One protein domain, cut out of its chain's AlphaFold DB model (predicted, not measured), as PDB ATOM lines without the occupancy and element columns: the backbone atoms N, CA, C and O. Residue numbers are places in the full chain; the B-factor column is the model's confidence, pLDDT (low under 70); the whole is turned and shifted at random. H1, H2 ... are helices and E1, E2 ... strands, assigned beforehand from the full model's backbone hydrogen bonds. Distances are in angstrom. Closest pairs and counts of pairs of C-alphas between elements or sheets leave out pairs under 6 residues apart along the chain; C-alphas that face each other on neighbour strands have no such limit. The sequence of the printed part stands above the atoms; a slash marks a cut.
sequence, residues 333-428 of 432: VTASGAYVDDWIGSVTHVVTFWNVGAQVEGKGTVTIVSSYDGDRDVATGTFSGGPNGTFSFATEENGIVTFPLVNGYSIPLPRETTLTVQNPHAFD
ATOM      1  N   VAL A 333       1.698  76.877  43.396       78.56
ATOM      2  CA  VAL A 333       2.393  77.372  42.216       78.56
ATOM      3  C   VAL A 333       3.860  77.554  42.549       78.56
ATOM      4  O   VAL A 333       4.212  78.046  43.627       78.56
ATOM      5  N   THR A 334       4.713  77.159  41.611       77.81
ATOM      6  CA  THR A 334       6.151  77.400  41.692       77.81
ATOM      7  C   THR A 334       6.591  78.221  40.493       77.81
ATOM      8  O   THR A 334       6.284  77.878  39.353       77.81
ATOM      9  N   ALA A 335       7.328  79.295  40.755       75.50
ATOM     10  CA  ALA A 335       8.023  80.059  39.733       75.50
ATOM     11  C   ALA A 335       9.524  80.024  40.002       75.50
ATOM     12  O   ALA A 335       9.950  80.101  41.155       75.50
ATOM     13  N   SER A 336      10.328  79.901  38.953       77.38
ATOM     14  CA  SER A 336      11.782  79.909  39.085       77.38
ATOM     15  C   SER A 336      12.458  80.632  37.933       77.38
ATOM     16  O   SER A 336      11.912  80.763  36.839       77.38
ATOM     17  N   GLY A 337      13.656  81.125  38.202       74.81
ATOM     18  CA  GLY A 337      14.500  81.804  37.236       74.81
ATOM     19  C   GLY A 337      15.895  81.973  37.811       74.81
ATOM     20  O   GLY A 337      16.087  81.887  39.026       74.81
ATOM     21  N   ALA A 338      16.867  82.176  36.935       77.81
ATOM     22  CA  ALA A 338      18.249  82.383  37.324       77.81
ATOM     23  C   ALA A 338      18.854  83.520  36.507       77.81
ATOM     24  O   ALA A 338      18.463  83.738  35.359       77.81
ATOM     25  N   TYR A 339      19.808  84.217  37.105       72.75
ATOM     26  CA  TYR A 339      20.649  85.195  36.429       72.75
ATOM     27  C   TYR A 339      22.080  85.089  36.944       72.75
ATOM     28  O   TYR A 339      22.353  84.413  37.936       72.75
ATOM     29  N   VAL A 340      22.999  85.737  36.241       73.56
ATOM     30  CA  VAL A 340      24.404  85.805  36.632       73.56
ATOM     31  C   VAL A 340      24.667  87.204  37.168       73.56
ATOM     32  O   VAL A 340      24.406  88.184  36.472       73.56
ATOM     33  N   ASP A 341      25.142  87.285  38.407       71.81
ATOM     34  CA  ASP A 341      25.673  88.505  39.005       71.81
ATOM     35  C   ASP A 341      27.204  88.465  38.942       71.81
ATOM     36  O   ASP A 341      27.824  87.430  39.204       71.81
ATOM     37  N   ASP A 342      27.818  89.597  38.608       70.06
ATOM     38  CA  ASP A 342      29.267  89.695  38.422       70.06
ATOM     39  C   ASP A 342      30.071  89.427  39.713       70.06
ATOM     40  O   ASP A 342      31.256  89.105  39.633       70.06
ATOM     41  N   TRP A 343      29.453  89.547  40.895       61.62
ATOM     42  CA  TRP A 343      30.124  89.440  42.199       61.62
ATOM     43  C   TRP A 343      29.866  88.118  42.923       61.62
ATOM     44  O   TRP A 343      30.751  87.622  43.615       61.62
ATOM     45  N   ILE A 344      28.665  87.559  42.774       67.25
ATOM     46  CA  ILE A 344      28.204  86.349  43.486       67.25
ATOM     47  C   ILE A 344      27.906  85.169  42.546       67.25
ATOM     48  O   ILE A 344      27.496  84.097  42.990       67.25
ATOM     49  N   GLY A 345      28.142  85.329  41.241       69.25
ATOM     50  CA  GLY A 345      27.982  84.266  40.255       69.25
ATOM     51  C   GLY A 345      26.516  83.959  39.939       69.25
ATOM     52  O   GLY A 345      25.675  84.852  39.856       69.25
ATOM     53  N   SER A 346      26.200  82.687  39.685       74.56
ATOM     54  CA  SER A 346      24.841  82.277  39.310       74.56
ATOM     55  C   SER A 346      23.899  82.344  40.512       74.56
ATOM     56  O   SER A 346      24.010  81.539  41.436       74.56
ATOM     57  N   VAL A 347      22.912  83.232  40.447       71.81
ATOM     58  CA  VAL A 347      21.841  83.362  41.437       71.81
ATOM     59  C   VAL A 347      20.585  82.684  40.901       71.81
ATOM     60  O   VAL A 347      20.126  82.986  39.801       71.81
ATOM     61  N   THR A 348      20.007  81.767  41.676       74.31
ATOM     62  CA  THR A 348      18.728  81.116  41.357       74.31
ATOM     63  C   THR A 348      17.661  81.543  42.347       74.31
ATOM     64  O   THR A 348      17.862  81.454  43.555       74.31
ATOM     65  N   HIS A 349      16.497  81.935  41.838       77.06
ATOM     66  CA  HIS A 349      15.318  82.220  42.642       77.06
ATOM     67  C   HIS A 349      14.252  81.152  42.438       77.06
ATOM     68  O   HIS A 349      13.936  80.771  41.307       77.06
ATOM     69  N   VAL A 350      13.653  80.712  43.541       75.25
ATOM     70  CA  VAL A 350      12.477  79.842  43.553       75.25
ATOM     71  C   VAL A 350      11.419  80.462  44.448       75.25
ATOM     72  O   VAL A 350      11.627  80.655  45.644       75.25
ATOM     73  N   VAL A 351      10.262  80.745  43.866       79.00
ATOM     74  CA  VAL A 351       9.110  81.338  44.540       79.00
ATOM     75  C   VAL A 351       8.015  80.298  44.624       79.00
ATOM     76  O   VAL A 351       7.686  79.653  43.631       79.00
ATOM     77  N   THR A 352       7.442  80.131  45.813       78.94
ATOM     78  CA  THR A 352       6.328  79.209  46.028       78.94
ATOM     79  C   THR A 352       5.168  79.908  46.710       78.94
ATOM     80  O   THR A 352       5.345  80.537  47.753       78.94
ATOM     81  N   PHE A 353       3.983  79.784  46.120       83.06
ATOM     82  CA  PHE A 353       2.772  80.481  46.544       83.06
ATOM     83  C   PHE A 353       1.522  79.679  46.165       83.06
ATOM     84  O   PHE A 353       1.620  78.645  45.510       83.06
ATOM     85  N   TRP A 354       0.347  80.130  46.592       83.38
ATOM     86  CA  TRP A 354      -0.934  79.554  46.178       83.38
ATOM     87  C   TRP A 354      -1.605  80.469  45.162       83.38
ATOM     88  O   TRP A 354      -1.612  81.681  45.367       83.38
ATOM     89  N   ASN A 355      -2.203  79.910  44.107       78.19
ATOM     90  CA  ASN A 355      -2.921  80.686  43.086       78.19
ATOM     91  C   ASN A 355      -3.966  81.633  43.711       78.19
ATOM     92  O   ASN A 355      -4.084  82.767  43.270       78.19
ATOM     93  N   VAL A 356      -4.653  81.213  44.775       78.00
ATOM     94  CA  VAL A 356      -5.642  81.990  45.547       78.00
ATOM     95  C   VAL A 356      -5.065  83.097  46.418       78.00
ATOM     96  O   VAL A 356      -5.759  84.072  46.688       78.00
ATOM     97  N   GLY A 357      -3.801  82.998  46.825       84.62
ATOM     98  CA  GLY A 357      -3.164  83.999  47.677       84.62
ATOM     99  C   GLY A 357      -4.009  84.384  48.897       84.62
ATOM    100  O   GLY A 357      -4.647  83.542  49.526       84.62
ATOM    101  N   ALA A 358      -4.004  85.674  49.229       75.75
ATOM    102  CA  ALA A 358      -4.670  86.249  50.396       75.75
ATOM    103  C   ALA A 358      -6.203  86.225  50.317       75.75
ATOM    104  O   ALA A 358      -6.861  86.565  51.296       75.75
ATOM    105  N   GLN A 359      -6.770  85.828  49.178       64.12
ATOM    106  CA  GLN A 359      -8.211  85.672  49.035       64.12
ATOM    107  C   GLN A 359      -8.714  84.432  49.805       64.12
ATOM    108  O   GLN A 359      -9.878  84.396  50.178       64.12
ATOM    109  N   VAL A 360      -7.856  83.427  50.078       63.38
ATOM    110  CA  VAL A 360      -8.159  82.322  51.011       63.38
ATOM    111  C   VAL A 360      -7.307  82.520  52.254       63.38
ATOM    112  O   VAL A 360      -6.082  82.671  52.180       63.38
ATOM    113  N   GLU A 361      -7.950  82.459  53.415       71.56
ATOM    114  CA  GLU A 361      -7.274  82.545  54.704       71.56
ATOM    115  C   GLU A 361      -6.129  81.516  54.812       71.56
ATOM    116  O   GLU A 361      -6.259  80.344  54.456       71.56
ATOM    117  N   GLY A 362      -4.949  81.972  55.241       69.12
ATOM    118  CA  GLY A 362      -3.752  81.131  55.365       69.12
ATOM    119  C   GLY A 362      -3.033  80.793  54.049       69.12
ATOM    120  O   GLY A 362      -1.961  80.188  54.085       69.12
ATOM    121  N   LYS A 363      -3.555  81.203  52.885       77.06
ATOM    122  CA  LYS A 363      -2.927  80.961  51.567       77.06
ATOM    123  C   LYS A 363      -2.211  82.178  50.985       77.06
ATOM    124  O   LYS A 363      -1.550  82.067  49.956       77.06
ATOM    125  N   GLY A 364      -2.270  83.313  51.681       71.56
ATOM    126  CA  GLY A 364      -1.605  84.553  51.283       71.56
ATOM    127  C   GLY A 364      -0.091  84.569  51.446       71.56
ATOM    128  O   GLY A 364       0.530  85.472  50.908       71.56
ATOM    129  N   THR A 365       0.519  83.612  52.149       77.38
ATOM    130  CA  THR A 365       1.975  83.613  52.374       77.38
ATOM    131  C   THR A 365       2.726  83.135  51.132       77.38
ATOM    132  O   THR A 365       2.400  82.091  50.566       77.38
ATOM    133  N   VAL A 366       3.771  83.868  50.750       77.62
ATOM    134  CA  VAL A 366       4.739  83.471  49.720       77.62
ATOM    135  C   VAL A 366       6.127  83.339  50.336       77.62
ATOM    136  O   VAL A 366       6.508  84.100  51.227       77.62
ATOM    137  N   THR A 367       6.898  82.374  49.843       74.25
ATOM    138  CA  THR A 367       8.315  82.224  50.181       74.25
ATOM    139  C   THR A 367       9.146  82.322  48.914       74.25
ATOM    140  O   THR A 367       8.864  81.619  47.939       74.25
ATOM    141  N   ILE A 368      10.172  83.167  48.949       76.44
ATOM    142  CA  ILE A 368      11.233  83.215  47.945       76.44
ATOM    143  C   ILE A 368      12.488  82.633  48.565       76.44
ATOM    144  O   ILE A 368      12.903  83.032  49.650       76.44
ATOM    145  N   VAL A 369      13.079  81.682  47.857       72.88
ATOM    146  CA  VAL A 369      14.398  81.148  48.151       72.88
ATOM    147  C   VAL A 369      15.343  81.656  47.079       72.88
ATOM    148  O   VAL A 369      15.111  81.409  45.896       72.88
ATOM    149  N   SER A 370      16.395  82.341  47.502       72.62
ATOM    150  CA  SER A 370      17.501  82.766  46.652       72.62
ATOM    151  C   SER A 370      18.705  81.897  46.982       72.62
ATOM    152  O   SER A 370      19.038  81.729  48.152       72.62
ATOM    153  N   SER A 371      19.340  81.314  45.975       73.81
ATOM    154  CA  SER A 371      20.527  80.477  46.148       73.81
ATOM    155  C   SER A 371      21.654  80.990  45.268       73.81
ATOM    156  O   SER A 371      21.442  81.196  44.073       73.81
ATOM    157  N   TYR A 372      22.826  81.189  45.863       77.88
ATOM    158  CA  TYR A 372      24.042  81.669  45.208       77.88
ATOM    159  C   TYR A 372      25.255  81.092  45.941       77.88
ATOM    160  O   TYR A 372      25.243  81.010  47.160       77.88
ATOM    161  N   ASP A 373      26.259  80.621  45.201       70.56
ATOM    162  CA  ASP A 373      27.549  80.117  45.718       70.56
ATOM    163  C   ASP A 373      27.495  79.219  46.982       70.56
ATOM    164  O   ASP A 373      28.298  79.331  47.900       70.56
ATOM    165  N   GLY A 374      26.512  78.311  47.052       64.94
ATOM    166  CA  GLY A 374      26.321  77.402  48.194       64.94
ATOM    167  C   GLY A 374      25.557  77.996  49.385       64.94
ATOM    168  O   GLY A 374      25.093  77.231  50.233       64.94
ATOM    169  N   ASP A 375      25.342  79.310  49.397       69.62
ATOM    170  CA  ASP A 375      24.509  80.024  50.358       69.62
ATOM    171  C   ASP A 375      23.043  80.099  49.912       69.62
ATOM    172  O   ASP A 375      22.667  79.913  48.743       69.62
ATOM    173  N   ARG A 376      22.169  80.318  50.900       73.25
ATOM    174  CA  ARG A 376      20.721  80.330  50.720       73.25
ATOM    175  C   ARG A 376      20.071  81.398  51.587       73.25
ATOM    176  O   ARG A 376      20.014  81.250  52.805       73.25
ATOM    177  N   ASP A 377      19.429  82.350  50.924       72.12
ATOM    178  CA  ASP A 377      18.570  83.340  51.561       72.12
ATOM    179  C   ASP A 377      17.099  82.982  51.390       72.12
ATOM    180  O   ASP A 377      16.662  82.457  50.358       72.12
ATOM    181  N   VAL A 378      16.314  83.265  52.427       70.88
ATOM    182  CA  VAL A 378      14.873  83.026  52.438       70.88
ATOM    183  C   VAL A 378      14.165  84.308  52.834       70.88
ATOM    184  O   VAL A 378      14.368  84.823  53.928       70.88
ATOM    185  N   ALA A 379      13.289  84.783  51.955       69.75
ATOM    186  CA  ALA A 379      12.397  85.900  52.223       69.75
ATOM    187  C   ALA A 379      10.945  85.417  52.240       69.75
ATOM    188  O   ALA A 379      10.532  84.580  51.429       69.75
ATOM    189  N   THR A 380      10.155  85.963  53.159       75.12
ATOM    190  CA  THR A 380       8.715  85.723  53.242       75.12
ATOM    191  C   THR A 380       7.955  86.999  52.911       75.12
ATOM    192  O   THR A 380       8.392  88.111  53.200       75.12
ATOM    193  N   GLY A 381       6.816  86.837  52.255       79.19
ATOM    194  CA  GLY A 381       5.966  87.944  51.846       79.19
ATOM    195  C   GLY A 381       4.518  87.508  51.729       79.19
ATOM    196  O   GLY A 381       4.144  86.407  52.149       79.19
ATOM    197  N   THR A 382       3.708  88.354  51.106       83.31
ATOM    198  CA  THR A 382       2.312  88.048  50.797       83.31
ATOM    199  C   THR A 382       2.033  88.062  49.298       83.31
ATOM    200  O   THR A 382       2.739  88.707  48.531       83.31
ATOM    201  N   PHE A 383       1.010  87.325  48.870       86.62
ATOM    202  CA  PHE A 383       0.509  87.300  47.499       86.62
ATOM    203  C   PHE A 383      -0.996  87.554  47.489       86.62
ATOM    204  O   PHE A 383      -1.734  86.916  48.239       86.62
ATOM    205  N   SER A 384      -1.470  88.459  46.634       75.00
ATOM    206  CA  SER A 384      -2.883  88.866  46.610       75.00
ATOM    207  C   SER A 384      -3.834  87.871  45.931       75.00
ATOM    208  O   SER A 384      -5.045  88.043  46.036       75.00
ATOM    209  N   GLY A 385      -3.319  86.861  45.223       81.88
ATOM    210  CA  GLY A 385      -4.126  85.904  44.463       81.88
ATOM    211  C   GLY A 385      -4.347  86.301  43.001       81.88
ATOM    212  O   GLY A 385      -4.447  87.481  42.665       81.88
ATOM    213  N   GLY A 386      -4.451  85.289  42.144       78.50
ATOM    214  CA  GLY A 386      -4.851  85.369  40.744       78.50
ATOM    215  C   GLY A 386      -3.748  85.522  39.715       78.50
ATOM    216  O   GLY A 386      -2.607  85.786  40.076       78.50
ATOM    217  N   PRO A 387      -4.067  85.370  38.413       79.44
ATOM    218  CA  PRO A 387      -3.083  85.395  37.330       79.44
ATOM    219  C   PRO A 387      -2.367  86.742  37.221       79.44
ATOM    220  O   PRO A 387      -1.281  86.806  36.659       79.44
ATOM    221  N   ASN A 388      -2.954  87.805  37.772       78.75
ATOM    222  CA  ASN A 388      -2.373  89.144  37.818       78.75
ATOM    223  C   ASN A 388      -2.205  89.661  39.257       78.75
ATOM    224  O   ASN A 388      -2.288  90.861  39.505       78.75
ATOM    225  N   GLY A 389      -2.048  88.745  40.219       77.25
ATOM    226  CA  GLY A 389      -1.857  89.092  41.623       77.25
ATOM    227  C   GLY A 389      -0.509  89.763  41.892       77.25
ATOM    228  O   GLY A 389       0.439  89.627  41.123       77.25
ATOM    229  N   THR A 390      -0.408  90.454  43.020       85.75
ATOM    230  CA  THR A 390       0.791  91.181  43.442       85.75
ATOM    231  C   THR A 390       1.460  90.457  44.601       85.75
ATOM    232  O   THR A 390       0.805  90.121  45.593       85.75
ATOM    233  N   PHE A 391       2.765  90.232  44.482       83.69
ATOM    234  CA  PHE A 391       3.630  89.827  45.582       83.69
ATOM    235  C   PHE A 391       4.113  91.059  46.343       83.69
ATOM    236  O   PHE A 391       4.456  92.054  45.711       83.69
ATOM    237  N   SER A 392       4.196  90.970  47.668       80.31
ATOM    238  CA  SER A 392       4.655  92.047  48.550       80.31
ATOM    239  C   SER A 392       5.644  91.508  49.579       80.31
ATOM    240  O   SER A 392       5.306  90.600  50.339       80.31
ATOM    241  N   PHE A 393       6.845  92.080  49.637       78.62
ATOM    242  CA  PHE A 393       7.911  91.709  50.571       78.62
ATOM    243  C   PHE A 393       8.319  92.919  51.401       78.62
ATOM    244  O   PHE A 393       8.571  93.991  50.854       78.62
ATOM    245  N   ALA A 394       8.394  92.754  52.719       70.31
ATOM    246  CA  ALA A 394       8.945  93.781  53.590       70.31
ATOM    247  C   ALA A 394      10.476  93.707  53.559       70.31
ATOM    248  O   ALA A 394      11.049  92.631  53.714       70.31
ATOM    249  N   THR A 395      11.128  94.849  53.364       61.69
ATOM    250  CA  THR A 395      12.587  94.993  53.377       61.69
ATOM    251  C   THR A 395      12.984  96.053  54.399       61.69
ATOM    252  O   THR A 395      12.268  97.040  54.575       61.69
ATOM    253  N   GLU A 396      14.118  95.852  55.073       55.84
ATOM    254  CA  GLU A 396      14.605  96.776  56.108       55.84
ATOM    255  C   GLU A 396      15.025  98.137  55.526       55.84
ATOM    256  O   GLU A 396      14.829  99.164  56.171       55.84
ATOM    257  N   GLU A 397      15.539  98.163  54.291       57.66
ATOM    258  CA  GLU A 397      16.066  99.376  53.649       57.66
ATOM    259  C   GLU A 397      15.040 100.150  52.804       57.66
ATOM    260  O   GLU A 397      15.103 101.376  52.748       57.66
ATOM    261  N   ASN A 398      14.088  99.470  52.150       55.25
ATOM    262  CA  ASN A 398      13.231 100.073  51.114       55.25
ATOM    263  C   ASN A 398      11.723 100.004  51.423       55.25
ATOM    264  O   ASN A 398      10.898 100.362  50.582       55.25
ATOM    265  N   GLY A 399      11.335  99.541  52.616       70.81
ATOM    266  CA  GLY A 399       9.930  99.329  52.963       70.81
ATOM    267  C   GLY A 399       9.327  98.130  52.222       70.81
ATOM    268  O   GLY A 399       9.972  97.087  52.097       70.81
ATOM    269  N   ILE A 400       8.076  98.244  51.758       71.12
ATOM    270  CA  ILE A 400       7.387  97.167  51.027       71.12
ATOM    271  C   ILE A 400       7.770  97.227  49.546       71.12
ATOM    272  O   ILE A 400       7.426  98.179  48.848       71.12
ATOM    273  N   VAL A 401       8.422  96.176  49.060       72.88
ATOM    274  CA  VAL A 401       8.726  95.966  47.641       72.88
ATOM    275  C   VAL A 401       7.668  95.050  47.038       72.88
ATOM    276  O   VAL A 401       7.316  94.033  47.640       72.88
ATOM    277  N   THR A 402       7.161  95.391  45.850       78.69
ATOM    278  CA  THR A 402       6.113  94.616  45.179       78.69
ATOM    279  C   THR A 402       6.506  94.156  43.780       78.69
ATOM    280  O   THR A 402       7.205  94.856  43.050       78.69
ATOM    281  N   PHE A 403       6.026  92.970  43.400       80.62
ATOM    282  CA  PHE A 403       6.225  92.390  42.070       80.62
ATOM    283  C   PHE A 403       4.889  91.884  41.519       80.62
ATOM    284  O   PHE A 403       4.164  91.203  42.247       80.62
ATOM    285  N   PRO A 404       4.534  92.177  40.259       79.75
ATOM    286  CA  PRO A 404       3.326  91.627  39.662       79.75
ATOM    287  C   PRO A 404       3.559  90.190  39.181       79.75
ATOM    288  O   PRO A 404       4.605  89.871  38.622       79.75
ATOM    289  N   LEU A 405       2.558  89.326  39.326       80.38
ATOM    290  CA  LEU A 405       2.407  88.169  38.452       80.38
ATOM    291  C   LEU A 405       1.791  88.656  37.139       80.38
ATOM    292  O   LEU A 405       0.846  89.438  37.154       80.38
ATOM    293  N   VAL A 406       2.321  88.216  36.003       76.31
ATOM    294  CA  VAL A 406       1.817  88.607  34.684       76.31
ATOM    295  C   VAL A 406       1.148  87.401  34.040       76.31
ATOM    296  O   VAL A 406       1.811  86.426  33.675       76.31
ATOM    297  N   ASN A 407      -0.177  87.477  33.905       62.91
ATOM    298  CA  ASN A 407      -1.049  86.496  33.258       62.91
ATOM    299  C   ASN A 407      -0.958  85.052  33.797       62.91
ATOM    300  O   ASN A 407      -1.412  84.131  33.128       62.91
ATOM    301  N   GLY A 408      -0.382  84.830  34.978       70.50
ATOM    302  CA  GLY A 408      -0.121  83.496  35.522       70.50
ATOM    303  C   GLY A 408       1.125  82.814  34.944       70.50
ATOM    304  O   GLY A 408       1.341  81.639  35.220       70.50
ATOM    305  N   TYR A 409       1.944  83.531  34.164       63.41
ATOM    306  CA  TYR A 409       3.085  82.960  33.433       63.41
ATOM    307  C   TYR A 409       4.446  83.446  33.923       63.41
ATOM    308  O   TYR A 409       5.401  82.669  33.923       63.41
ATOM    309  N   SER A 410       4.563  84.713  34.325       75.94
ATOM    310  CA  SER A 410       5.873  85.304  34.604       75.94
ATOM    311  C   SER A 410       5.856  86.324  35.731       75.94
ATOM    312  O   SER A 410       4.891  87.072  35.872       75.94
ATOM    313  N   ILE A 411       6.952  86.394  36.486       82.81
ATOM    314  CA  ILE A 411       7.187  87.396  37.531       82.81
ATOM    315  C   ILE A 411       8.436  88.194  37.129       82.81
ATOM    316  O   ILE A 411       9.544  87.656  37.229       82.81
ATOM    317  N   PRO A 412       8.297  89.435  36.632       77.56
ATOM    318  CA  PRO A 412       9.439  90.290  36.349       77.56
ATOM    319  C   PRO A 412      10.061  90.773  37.663       77.56
ATOM    320  O   PRO A 412       9.393  91.379  38.502       77.56
ATOM    321  N   LEU A 413      11.351  90.500  37.832       75.19
ATOM    322  CA  LEU A 413      12.173  91.016  38.918       75.19
ATOM    323  C   LEU A 413      13.024  92.201  38.424       75.19
ATOM    324  O   LEU A 413      13.208  92.386  37.217       75.19
ATOM    325  N   PRO A 414      13.577  93.016  39.339       64.44
ATOM    326  CA  PRO A 414      14.568  94.029  38.994       64.44
ATOM    327  C   PRO A 414      15.792  93.389  38.310       64.44
ATOM    328  O   PRO A 414      16.107  92.232  38.574       64.44
ATOM    329  N   ARG A 415      16.503  94.153  37.463       62.38
ATOM    330  CA  ARG A 415      17.673  93.707  36.663       62.38
ATOM    331  C   ARG A 415      17.357  92.702  35.538       62.38
ATOM    332  O   ARG A 415      18.102  91.754  35.326       62.38
ATOM    333  N   GLU A 416      16.246  92.906  34.828       61.53
ATOM    334  CA  GLU A 416      15.855  92.141  33.619       61.53
ATOM    335  C   GLU A 416      15.654  90.626  33.826       61.53
ATOM    336  O   GLU A 416      15.464  89.872  32.872       61.53
ATOM    337  N   THR A 417      15.623  90.160  35.075       67.81
ATOM    338  CA  THR A 417      15.382  88.751  35.385       67.81
ATOM    339  C   THR A 417      13.887  88.482  35.424       67.81
ATOM    340  O   THR A 417      13.134  89.178  36.098       67.81
ATOM    341  N   THR A 418      13.439  87.441  34.728       77.38
ATOM    342  CA  THR A 418      12.038  87.008  34.753       77.38
ATOM    343  C   THR A 418      11.946  85.602  35.318       77.38
ATOM    344  O   THR A 418      12.571  84.677  34.799       77.38
ATOM    345  N   LEU A 419      11.147  85.421  36.369       78.06
ATOM    346  CA  LEU A 419      10.816  84.087  36.861       78.06
ATOM    347  C   LEU A 419       9.679  83.511  36.028       78.06
ATOM    348  O   LEU A 419       8.676  84.183  35.796       78.06
ATOM    349  N   THR A 420       9.822  82.258  35.618       75.31
ATOM    350  CA  THR A 420       8.812  81.535  34.841       75.31
ATOM    351  C   THR A 420       7.992  80.647  35.765       75.31
ATOM    352  O   THR A 420       8.551  79.896  36.567       75.31
ATOM    353  N   VAL A 421       6.666  80.721  35.651       72.25
ATOM    354  CA  VAL A 421       5.739  79.836  36.360       72.25
ATOM    355  C   VAL A 421       5.777  78.444  35.732       72.25
ATOM    356  O   VAL A 421       5.576  78.284  34.532       72.25
ATOM    357  N   GLN A 422       6.012  77.425  36.557       67.44
ATOM    358  CA  GLN A 422       6.198  76.039  36.117       67.44
ATOM    359  C   GLN A 422       4.871  75.305  35.870       67.44
ATOM    360  O   GLN A 422       4.815  74.346  35.104       67.44
ATOM    361  N   ASN A 423       3.785  75.761  36.496       67.62
ATOM    362  CA  ASN A 423       2.440  75.208  36.350       67.62
ATOM    363  C   ASN A 423       1.396  76.310  36.080       67.62
ATOM    364  O   ASN A 423       0.539  76.565  36.925       67.62
ATOM    365  N   PRO A 424       1.435  76.967  34.905       66.81
ATOM    366  CA  PRO A 424       0.544  78.093  34.600       66.81
ATOM    367  C   PRO A 424      -0.944  77.705  34.563       66.81
ATOM    368  O   PRO A 424      -1.794  78.557  34.805       66.81
ATOM    369  N   HIS A 425      -1.260  76.419  34.357       66.94
ATOM    370  CA  HIS A 425      -2.630  75.887  34.403       66.94
ATOM    371  C   HIS A 425      -3.317  76.069  35.765       66.94
ATOM    372  O   HIS A 425      -4.539  76.033  35.854       66.94
ATOM    373  N   ALA A 426      -2.552  76.344  36.829       67.56
ATOM    374  CA  ALA A 426      -3.103  76.717  38.129       67.56
ATOM    375  C   ALA A 426      -3.951  77.996  38.104       67.56
ATOM    376  O   ALA A 426      -4.658  78.289  39.073       67.56
ATOM    377  N   PHE A 427      -3.884  78.753  37.008       71.00
ATOM    378  CA  PHE A 427      -4.682  79.947  36.790       71.00
ATOM    379  C   PHE A 427      -5.784  79.784  35.736       71.00
ATOM    380  O   PHE A 427      -6.477  80.759  35.462       71.00
ATOM    381  N   ASP A 428      -5.986  78.592  35.168       62.25
ATOM    382  CA  ASP A 428      -6.982  78.376  34.104       62.25
ATOM    383  C   ASP A 428      -8.420  78.657  34.578       62.25
ATOM    384  O   ASP A 428      -9.252  79.132  33.805       62.25
TER     385      ASP A 428
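What this domain is: This is residues 333 to 428 of the 432 residues of an uncharacterized protein of Pelagicola litoralis (UniProt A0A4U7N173). One antiparallel sheet of eight strands curls back on itself like part of a barrel, with E6, E5 and E4 in one leaf facing E2, E1, E8 and E7 in the other, and E3 as the hinge between them. The curl is incomplete: its two edges, E6 and E7, come within 6.1 A at the C-alphas of Pro 404 and Ile 411 but are not paired as neighbours, and the short helix H1 only grazes the sheet. The printed part has 96 residues, with E1 to E8 and then H1 along the chain; the sheet's order is E6, E5, E4, E3, E2, E1, E8, E7. The class is mostly strand. The whole is compact, with a radius of gyration of the C-alphas of 13.1 A and spans of 39 by 29 by 21 A.

Where its parts are: E1, residues 333 to 341, begins at C-alpha 333 (2.393, 77.372, 42.216) and is 26.0 A long. E2, residues 345 to 354, is 29.9 A long and ends at C-alpha 354 (-0.934, 79.554, 46.178). E3, residues 365 to 372, measures 23.3 A, and E4, residues 375 to 383, 25.2 A. E5, residues 390 to 395, measures 15.9 A, and E6, residues 399 to 404, 16.7 A. E7 is residues 410 to 412, 6.4 A, and E8 is residues 418 to 421, 9.7 A. H1, residues 424 to 427, is 6.0 A long and ends at C-alpha 427 (-4.682, 79.947, 36.790).

How they stand to each other: E1 to E6 form a meander, each strand the antiparallel neighbour of the one before. In the hairpin of E1 and E2, N 335 and O 351 are 2.9 A apart. E3 and E2 are antiparallel neighbours, with N 350 and O 369 within hydrogen-bond range at 2.9 A, and E4 and E3 are antiparallel neighbours, with N 368 and O 379 within hydrogen-bond range at 2.9 A. E5 and E4 run at 126 degrees, with N 392 and O 382 at 2.8 A; E6 and E5 have N 393 and O 401 at 2.8 A. On the other side of E1 from E2, E8 is staggered: its residues 420 to 421 pair with E1, N 420 and O 336 at 2.8 A, and its residues 418 to 420 pair with E7, N 419 and O 411 at 2.9 A. E1 and E6 are apart. H1 is too short for an O i to N i+4 pair; its one O i to N i+3 pair is within range.

The domain as a whole: The C-alphas of Asp 342 and Glu 361, the two farthest apart, are 40.6 A apart. The sheet is twisted. The printed part has no cut, and no link is long. Mean pLDDT of the printed part is 73.4, and 25 residues are under 70, among them 395 to 398, 414 to 417 and 422 to 426.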